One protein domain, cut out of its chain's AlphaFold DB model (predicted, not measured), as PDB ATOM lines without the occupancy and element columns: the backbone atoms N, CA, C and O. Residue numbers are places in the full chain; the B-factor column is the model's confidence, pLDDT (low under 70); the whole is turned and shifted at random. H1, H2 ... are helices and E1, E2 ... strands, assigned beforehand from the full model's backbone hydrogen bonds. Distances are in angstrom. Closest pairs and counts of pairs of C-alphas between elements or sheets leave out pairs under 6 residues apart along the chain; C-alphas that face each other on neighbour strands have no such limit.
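Overview. This is residues 3 to 52 of the 210 residues of an uncharacterized protein of Halobacteriales archaeon QS_4_69_225 (UniProt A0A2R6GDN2). Three short helices and a strand form a small compact body with few contacts: H2 and H3 run nearly antiparallel on one side, H1 and E1 lie on the other. Residues 3 to 4 pair parallel with residues 28 to 29 of E1. The 50 printed residues run H1, E1, H2, H3, mostly helix by class, with 24 in named elements; the radius of gyration of the C-alphas is 10.0 A and the spans are 27 by 22 by 19 A.

Along the chain. H1, residues 15 to 21, begins at C-alpha (220.787, 252.732, 244.250) and is 10.4 A long. E1 is residues 27 to 29, H2 residues 34 to 39. H3, residues 43 to 50, is 10.2 A long and ends at (207.123, 242.397, 247.254).

Arrangement. H1 and H3 are close but not clearly touching, nearest at the C-alphas of Tyr 17 and Leu 45, 6.8 A. H2 and H3 likewise, at Tyr 38 and Ala 46, C-alphas 5.7 A apart, with a shallow tilt of 16 degrees, opposite ways. H1 and H2 are apart. E1 pairs with no named strand. In H1, H2 and H3 every O i to N i+4 pair is within hydrogen-bond range.

Size, cuts and confidence. The C-alphas of Gly 24 and Arg 36 are farthest apart, 27.2 A. The printed part has no cut, its three links are tight, and no printed residue is under 70 in pLDDT.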
ATOM      1  N   ILE A   3     224.566 241.574 250.590       90.50
ATOM      2  CA  ILE A   3     223.756 241.745 251.796       90.50
ATOM      3  C   ILE A   3     223.736 243.237 252.107       90.50
ATOM      4  O   ILE A   3     224.792 243.864 252.172       90.50
ATOM      5  N   ILE A   4     222.541 243.798 252.256       87.38
ATOM      6  CA  ILE A   4     222.354 245.196 252.637       87.38
ATOM      7  C   ILE A   4     221.627 245.214 253.969       87.38
ATOM      8  O   ILE A   4     220.453 244.850 254.052       87.38
ATOM      9  N   GLU A   5     222.350 245.634 254.999       84.44
ATOM     10  CA  GLU A   5     221.801 245.847 256.332       84.44
ATOM     11  C   GLU A   5     221.123 247.216 256.426       84.44
ATOM     12  O   GLU A   5     221.512 248.161 255.740       84.44
ATOM     13  N   GLU A   6     220.089 247.315 257.266       80.00
ATOM     14  CA  GLU A   6     219.341 248.555 257.522       80.00
ATOM     15  C   GLU A   6     218.842 249.239 256.236       80.00
ATOM     16  O   GLU A   6     218.852 250.467 256.093       80.00
ATOM     17  N   VAL A   7     218.377 248.439 255.272       85.00
ATOM     18  CA  VAL A   7     217.979 248.912 253.938       85.00
ATOM     19  C   VAL A   7     216.879 249.988 253.999       85.00
ATOM     20  O   VAL A   7     216.797 250.873 253.146       85.00
ATOM     21  N   ASP A   8     216.055 249.977 255.051       80.31
ATOM     22  CA  ASP A   8     215.007 250.965 255.301       80.31
ATOM     23  C   ASP A   8     215.551 252.357 255.683       80.31
ATOM     24  O   ASP A   8     214.789 253.334 255.725       80.31
ATOM     25  N   GLN A   9     216.865 252.478 255.904       76.00
ATOM     26  CA  GLN A   9     217.566 253.715 256.244       76.00
ATOM     27  C   GLN A   9     218.366 254.335 255.094       76.00
ATOM     28  O   GLN A   9     218.640 255.532 255.182       76.00
ATOM     29  N   LEU A  10     218.636 253.609 254.002       77.75
ATOM     30  CA  LEU A  10     219.432 254.085 252.857       77.75
ATOM     31  C   LEU A  10     219.088 255.516 252.431       77.75
ATOM     32  O   LEU A  10     217.918 255.844 252.241       77.75
ATOM     33  N   GLU A  11     220.091 256.377 252.260       71.75
ATOM     34  CA  GLU A  11     219.871 257.781 251.874       71.75
ATOM     35  C   GLU A  11     219.271 257.903 250.471       71.75
ATOM     36  O   GLU A  11     218.353 258.699 250.258       71.75
ATOM     37  N   GLN A  12     219.745 257.052 249.556       77.12
ATOM     38  CA  GLN A  12     219.378 257.018 248.143       77.12
ATOM     39  C   GLN A  12     218.803 255.639 247.779       77.12
ATOM     40  O   GLN A  12     219.548 254.756 247.345       77.12
ATOM     41  N   PRO A  13     217.484 255.424 247.951       74.94
ATOM     42  CA  PRO A  13     216.828 254.157 247.621       74.94
ATOM     43  C   PRO A  13     216.985 253.758 246.149       74.94
ATOM     44  O   PRO A  13     216.983 252.571 245.844       74.94
ATOM     45  N   ASP A  14     217.184 254.731 245.256       74.75
ATOM     46  CA  ASP A  14     217.381 254.503 243.820       74.75
ATOM     47  C   ASP A  14     218.614 253.638 243.522       74.75
ATOM     48  O   ASP A  14     218.618 252.892 242.549       74.75
ATOM     49  N   THR A  15     219.624 253.628 244.399       79.31
ATOM     50  CA  THR A  15     220.787 252.732 244.250       79.31
ATOM     51  C   THR A  15     220.414 251.246 244.321       79.31
ATOM     52  O   THR A  15     221.055 250.410 243.682       79.31
ATOM     53  N   LEU A  16     219.328 250.891 245.023       82.88
ATOM     54  CA  LEU A  16     218.804 249.520 245.035       82.88
ATOM     55  C   LEU A  16     218.264 249.102 243.672       82.88
ATOM     56  O   LEU A  16     218.213 247.910 243.374       82.88
ATOM     57  N   TYR A  17     217.849 250.063 242.851       79.88
ATOM     58  CA  TYR A  17     217.286 249.798 241.539       79.88
ATOM     59  C   TYR A  17     218.314 249.178 240.597       79.88
ATOM     60  O   TYR A  17     218.024 248.183 239.924       79.88
ATOM     61  N   ASP A  18     219.523 249.736 240.588       82.69
ATOM     62  CA  ASP A  18     220.630 249.263 239.760       82.69
ATOM     63  C   ASP A  18     221.098 247.881 240.218       82.69
ATOM     64  O   ASP A  18     221.276 246.963 239.408       82.69
ATOM     65  N   LEU A  19     221.181 247.682 241.536       85.94
ATOM     66  CA  LEU A  19     221.521 246.390 242.122       85.94
ATOM     67  C   LEU A  19     220.465 245.325 241.797       85.94
ATOM     68  O   LEU A  19     220.809 244.237 241.340       85.94
ATOM     69  N   ALA A  20     219.177 245.650 241.937       81.06
ATOM     70  CA  ALA A  20     218.075 244.728 241.655       81.06
ATOM     71  C   ALA A  20     217.953 244.350 240.167       81.06
ATOM     72  O   ALA A  20     217.308 243.360 239.826       81.06
ATOM     73  N   ARG A  21     218.546 245.137 239.262       80.25
ATOM     74  CA  ARG A  21     218.565 244.874 237.812       80.25
ATOM     75  C   ARG A  21     219.812 244.132 237.343       80.25
ATOM     76  O   ARG A  21     219.843 243.666 236.201       80.25
ATOM     77  N   THR A  22     220.824 244.015 238.194       85.88
ATOM     78  CA  THR A  22     222.086 243.370 237.846       85.88
ATOM     79  C   THR A  22     221.896 241.855 237.769       85.88
ATOM     80  O   THR A  22     221.536 241.197 238.743       85.88
ATOM     81  N   ARG A  23     222.131 241.275 236.585       83.44
ATOM     82  CA  ARG A  23     222.031 239.820 236.385       83.44
ATOM     83  C   ARG A  23     223.122 239.095 237.174       83.44
ATOM     84  O   ARG A  23     224.255 239.558 237.232       83.44
ATOM     85  N   GLY A  24     222.780 237.940 237.742       87.25
ATOM     86  CA  GLY A  24     223.703 237.147 238.564       87.25
ATOM     87  C   GLY A  24     223.889 237.675 239.992       87.25
ATOM     88  O   GLY A  24     224.702 237.130 240.738       87.25
ATOM     89  N   LEU A  25     223.139 238.708 240.393       87.38
ATOM     90  CA  LEU A  25     223.171 239.248 241.745       87.38
ATOM     91  C   LEU A  25     222.021 238.683 242.589       87.38
ATOM     92  O   LEU A  25     220.850 238.900 242.291       87.38
ATOM     93  N   THR A  26     222.353 237.998 243.680       87.94
ATOM     94  CA  THR A  26     221.398 237.688 244.756       87.94
ATOM     95  C   THR A  26     221.447 238.801 245.792       87.94
ATOM     96  O   THR A  26     222.522 239.048 246.349       87.94
ATOM     97  N   LEU A  27     220.307 239.444 246.046       88.31
ATOM     98  CA  LEU A  27     220.138 240.461 247.080       88.31
ATOM     99  C   LEU A  27     219.514 239.854 248.334       88.31
ATOM    100  O   LEU A  27     218.467 239.218 248.257       88.31
ATOM    101  N   VAL A  28     220.143 240.105 249.478       90.25
ATOM    102  CA  VAL A  28     219.563 239.875 250.803       90.25
ATOM    103  C   VAL A  28     219.399 241.240 251.451       90.25
ATOM    104  O   VAL A  28     220.382 241.941 251.693       90.25
ATOM    105  N   LEU A  29     218.153 241.643 251.665       89.19
ATOM    106  CA  LEU A  29     217.813 242.952 252.210       89.19
ATOM    107  C   LEU A  29     217.328 242.766 253.644       89.19
ATOM    108  O   LEU A  29     216.349 242.059 253.870       89.19
ATOM    109  N   ILE A  30     218.008 243.396 254.596       89.06
ATOM    110  CA  ILE A  30     217.652 243.336 256.014       89.06
ATOM    111  C   ILE A  30     217.088 244.700 256.402       89.06
ATOM    112  O   ILE A  30     217.766 245.722 256.291       89.06
ATOM    113  N   ALA A  31     215.823 244.714 256.816       86.06
ATOM    114  CA  ALA A  31     215.097 245.910 257.221       86.06
ATOM    115  C   ALA A  31     214.527 245.716 258.623       86.06
ATOM    116  O   ALA A  31     213.960 244.666 258.915       86.06
ATOM    117  N   ASN A  32     214.568 246.766 259.443       78.81
ATOM    118  CA  ASN A  32     213.933 246.727 260.766       78.81
ATOM    119  C   ASN A  32     212.422 247.006 260.682       78.81
ATOM    120  O   ASN A  32     211.648 246.586 261.537       78.81
ATOM    121  N   HIS A  33     211.982 247.714 259.636       77.62
ATOM    122  CA  HIS A  33     210.572 248.027 259.409       77.62
ATOM    123  C   HIS A  33     210.193 247.873 257.936       77.62
ATOM    124  O   HIS A  33     210.418 248.773 257.121       77.62
ATOM    125  N   GLU A  34     209.535 246.762 257.614       81.31
ATOM    126  CA  GLU A  34     209.097 246.416 256.259       81.31
ATOM    127  C   GLU A  34     208.242 247.521 255.608       81.31
ATOM    128  O   GLU A  34     208.543 247.996 254.513       81.31
ATOM    129  N   ASN A  35     207.225 248.018 256.315       78.81
ATOM    130  CA  ASN A  35     206.346 249.073 255.795       78.81
ATOM    131  C   ASN A  35     207.121 250.345 255.426       78.81
ATOM    132  O   ASN A  35     206.854 250.989 254.413       78.81
ATOM    133  N   ARG A  36     208.108 250.717 256.246       74.31
ATOM    134  CA  ARG A  36     208.930 251.907 256.010       74.31
ATOM    135  C   ARG A  36     209.826 251.713 254.794       74.31
ATOM    136  O   ARG A  36     209.996 252.660 254.035       74.31
ATOM    137  N   PHE A  37     210.380 250.516 254.627       81.19
ATOM    138  CA  PHE A  37     211.165 250.174 253.454       81.19
ATOM    139  C   PHE A  37     210.334 250.360 252.180       81.19
ATOM    140  O   PHE A  37     210.699 251.177 251.338       81.19
ATOM    141  N   TYR A  38     209.165 249.720 252.089       81.44
ATOM    142  CA  TYR A  38     208.321 249.815 250.895       81.44
ATOM    143  C   TYR A  38     207.793 251.222 250.615       81.44
ATOM    144  O   TYR A  38     207.727 251.613 249.454       81.44
ATOM    145  N   ASN A  39     207.481 252.009 251.648       80.06
ATOM    146  CA  ASN A  39     207.000 253.386 251.482       80.06
ATOM    147  C   ASN A  39     208.041 254.341 250.868       80.06
ATOM    148  O   ASN A  39     207.690 255.449 250.468       80.06
ATOM    149  N   ARG A  40     209.323 253.957 250.839       75.50
ATOM    150  CA  ARG A  40     210.408 254.763 250.256       75.50
ATOM    151  C   ARG A  40     210.731 254.383 248.814       75.50
ATOM    152  O   ARG A  40     211.534 255.075 248.194       75.50
ATOM    153  N   LEU A  41     210.159 253.291 248.317       81.00
ATOM    154  CA  LEU A  41     210.421 252.768 246.986       81.00
ATOM    155  C   LEU A  41     209.363 253.264 246.004       81.00
ATOM    156  O   LEU A  41     208.202 253.452 246.365       81.00
ATOM    157  N   ASP A  42     209.761 253.422 244.743       80.12
ATOM    158  CA  ASP A  42     208.794 253.614 243.671       80.12
ATOM    159  C   ASP A  42     207.919 252.357 243.495       80.12
ATOM    160  O   ASP A  42     208.262 251.244 243.910       80.12
ATOM    161  N   GLU A  43     206.753 252.518 242.875       79.50
ATOM    162  CA  GLU A  43     205.771 251.435 242.751       79.50
ATOM    163  C   GLU A  43     206.328 250.213 241.996       79.50
ATOM    164  O   GLU A  43     205.989 249.066 242.305       79.50
ATOM    165  N   ARG A  44     207.246 250.446 241.049       78.38
ATOM    166  CA  ARG A  44     207.869 249.409 240.218       78.38
ATOM    167  C   ARG A  44     208.868 248.560 241.004       78.38
ATOM    168  O   ARG A  44     208.823 247.332 240.908       78.38
ATOM    169  N   LEU A  45     209.767 249.183 241.762       78.44
ATOM    170  CA  LEU A  45     210.744 248.499 242.606       78.44
ATOM    171  C   LEU A  45     210.050 247.832 243.794       78.44
ATOM    172  O   LEU A  45     210.338 246.674 244.089       78.44
ATOM    173  N   ALA A  46     209.071 248.507 244.402       80.06
ATOM    174  CA  ALA A  46     208.268 247.940 245.477       80.06
ATOM    175  C   ALA A  46     207.509 246.687 245.018       80.06
ATOM    176  O   ALA A  46     207.517 245.683 245.720       80.06
ATOM    177  N   SER A  47     206.893 246.701 243.829       79.62
ATOM    178  CA  SER A  47     206.209 245.525 243.268       79.62
ATOM    179  C   SER A  47     207.159 244.343 243.056       79.62
ATOM    180  O   SER A  47     206.828 243.221 243.438       79.62
ATOM    181  N   ARG A  48     208.361 244.589 242.518       77.75
ATOM    182  CA  ARG A  48     209.376 243.541 242.337       77.75
ATOM    183  C   ARG A  48     209.853 242.963 243.665       77.75
ATOM    184  O   ARG A  48     209.937 241.749 243.798       77.75
ATOM    185  N   LEU A  49     210.136 243.810 244.647       79.31
ATOM    186  CA  LEU A  49     210.628 243.352 245.946       79.31
ATOM    187  C   LEU A  49     209.534 242.688 246.785       79.31
ATOM    188  O   LEU A  49     209.827 241.721 247.472       79.31
ATOM    189  N   ARG A  50     208.267 243.102 246.648       77.31
ATOM    190  CA  ARG A  50     207.123 242.397 247.254       77.31
ATOM    191  C   ARG A  50     206.934 240.978 246.722       77.31
ATOM    192  O   ARG A  50     206.339 240.158 247.404       77.31
ATOM    193  N   SER A  51     207.405 240.697 245.506       74.75
ATOM    194  CA  SER A  51     207.413 239.333 244.963       74.75
ATOM    195  C   SER A  51     208.592 238.484 245.452       74.75
ATOM    196  O   SER A  51     208.641 237.293 245.159       74.75
ATOM    197  N   ALA A  52     209.544 239.075 246.184       76.38
ATOM    198  CA  ALA A  52     210.621 238.337 246.826       76.38
ATOM    199  C   ALA A  52     210.131 237.681 248.126       76.38
ATOM    200  O   ALA A  52     209.195 238.155 248.768       76.38
TER     201      ALA A  52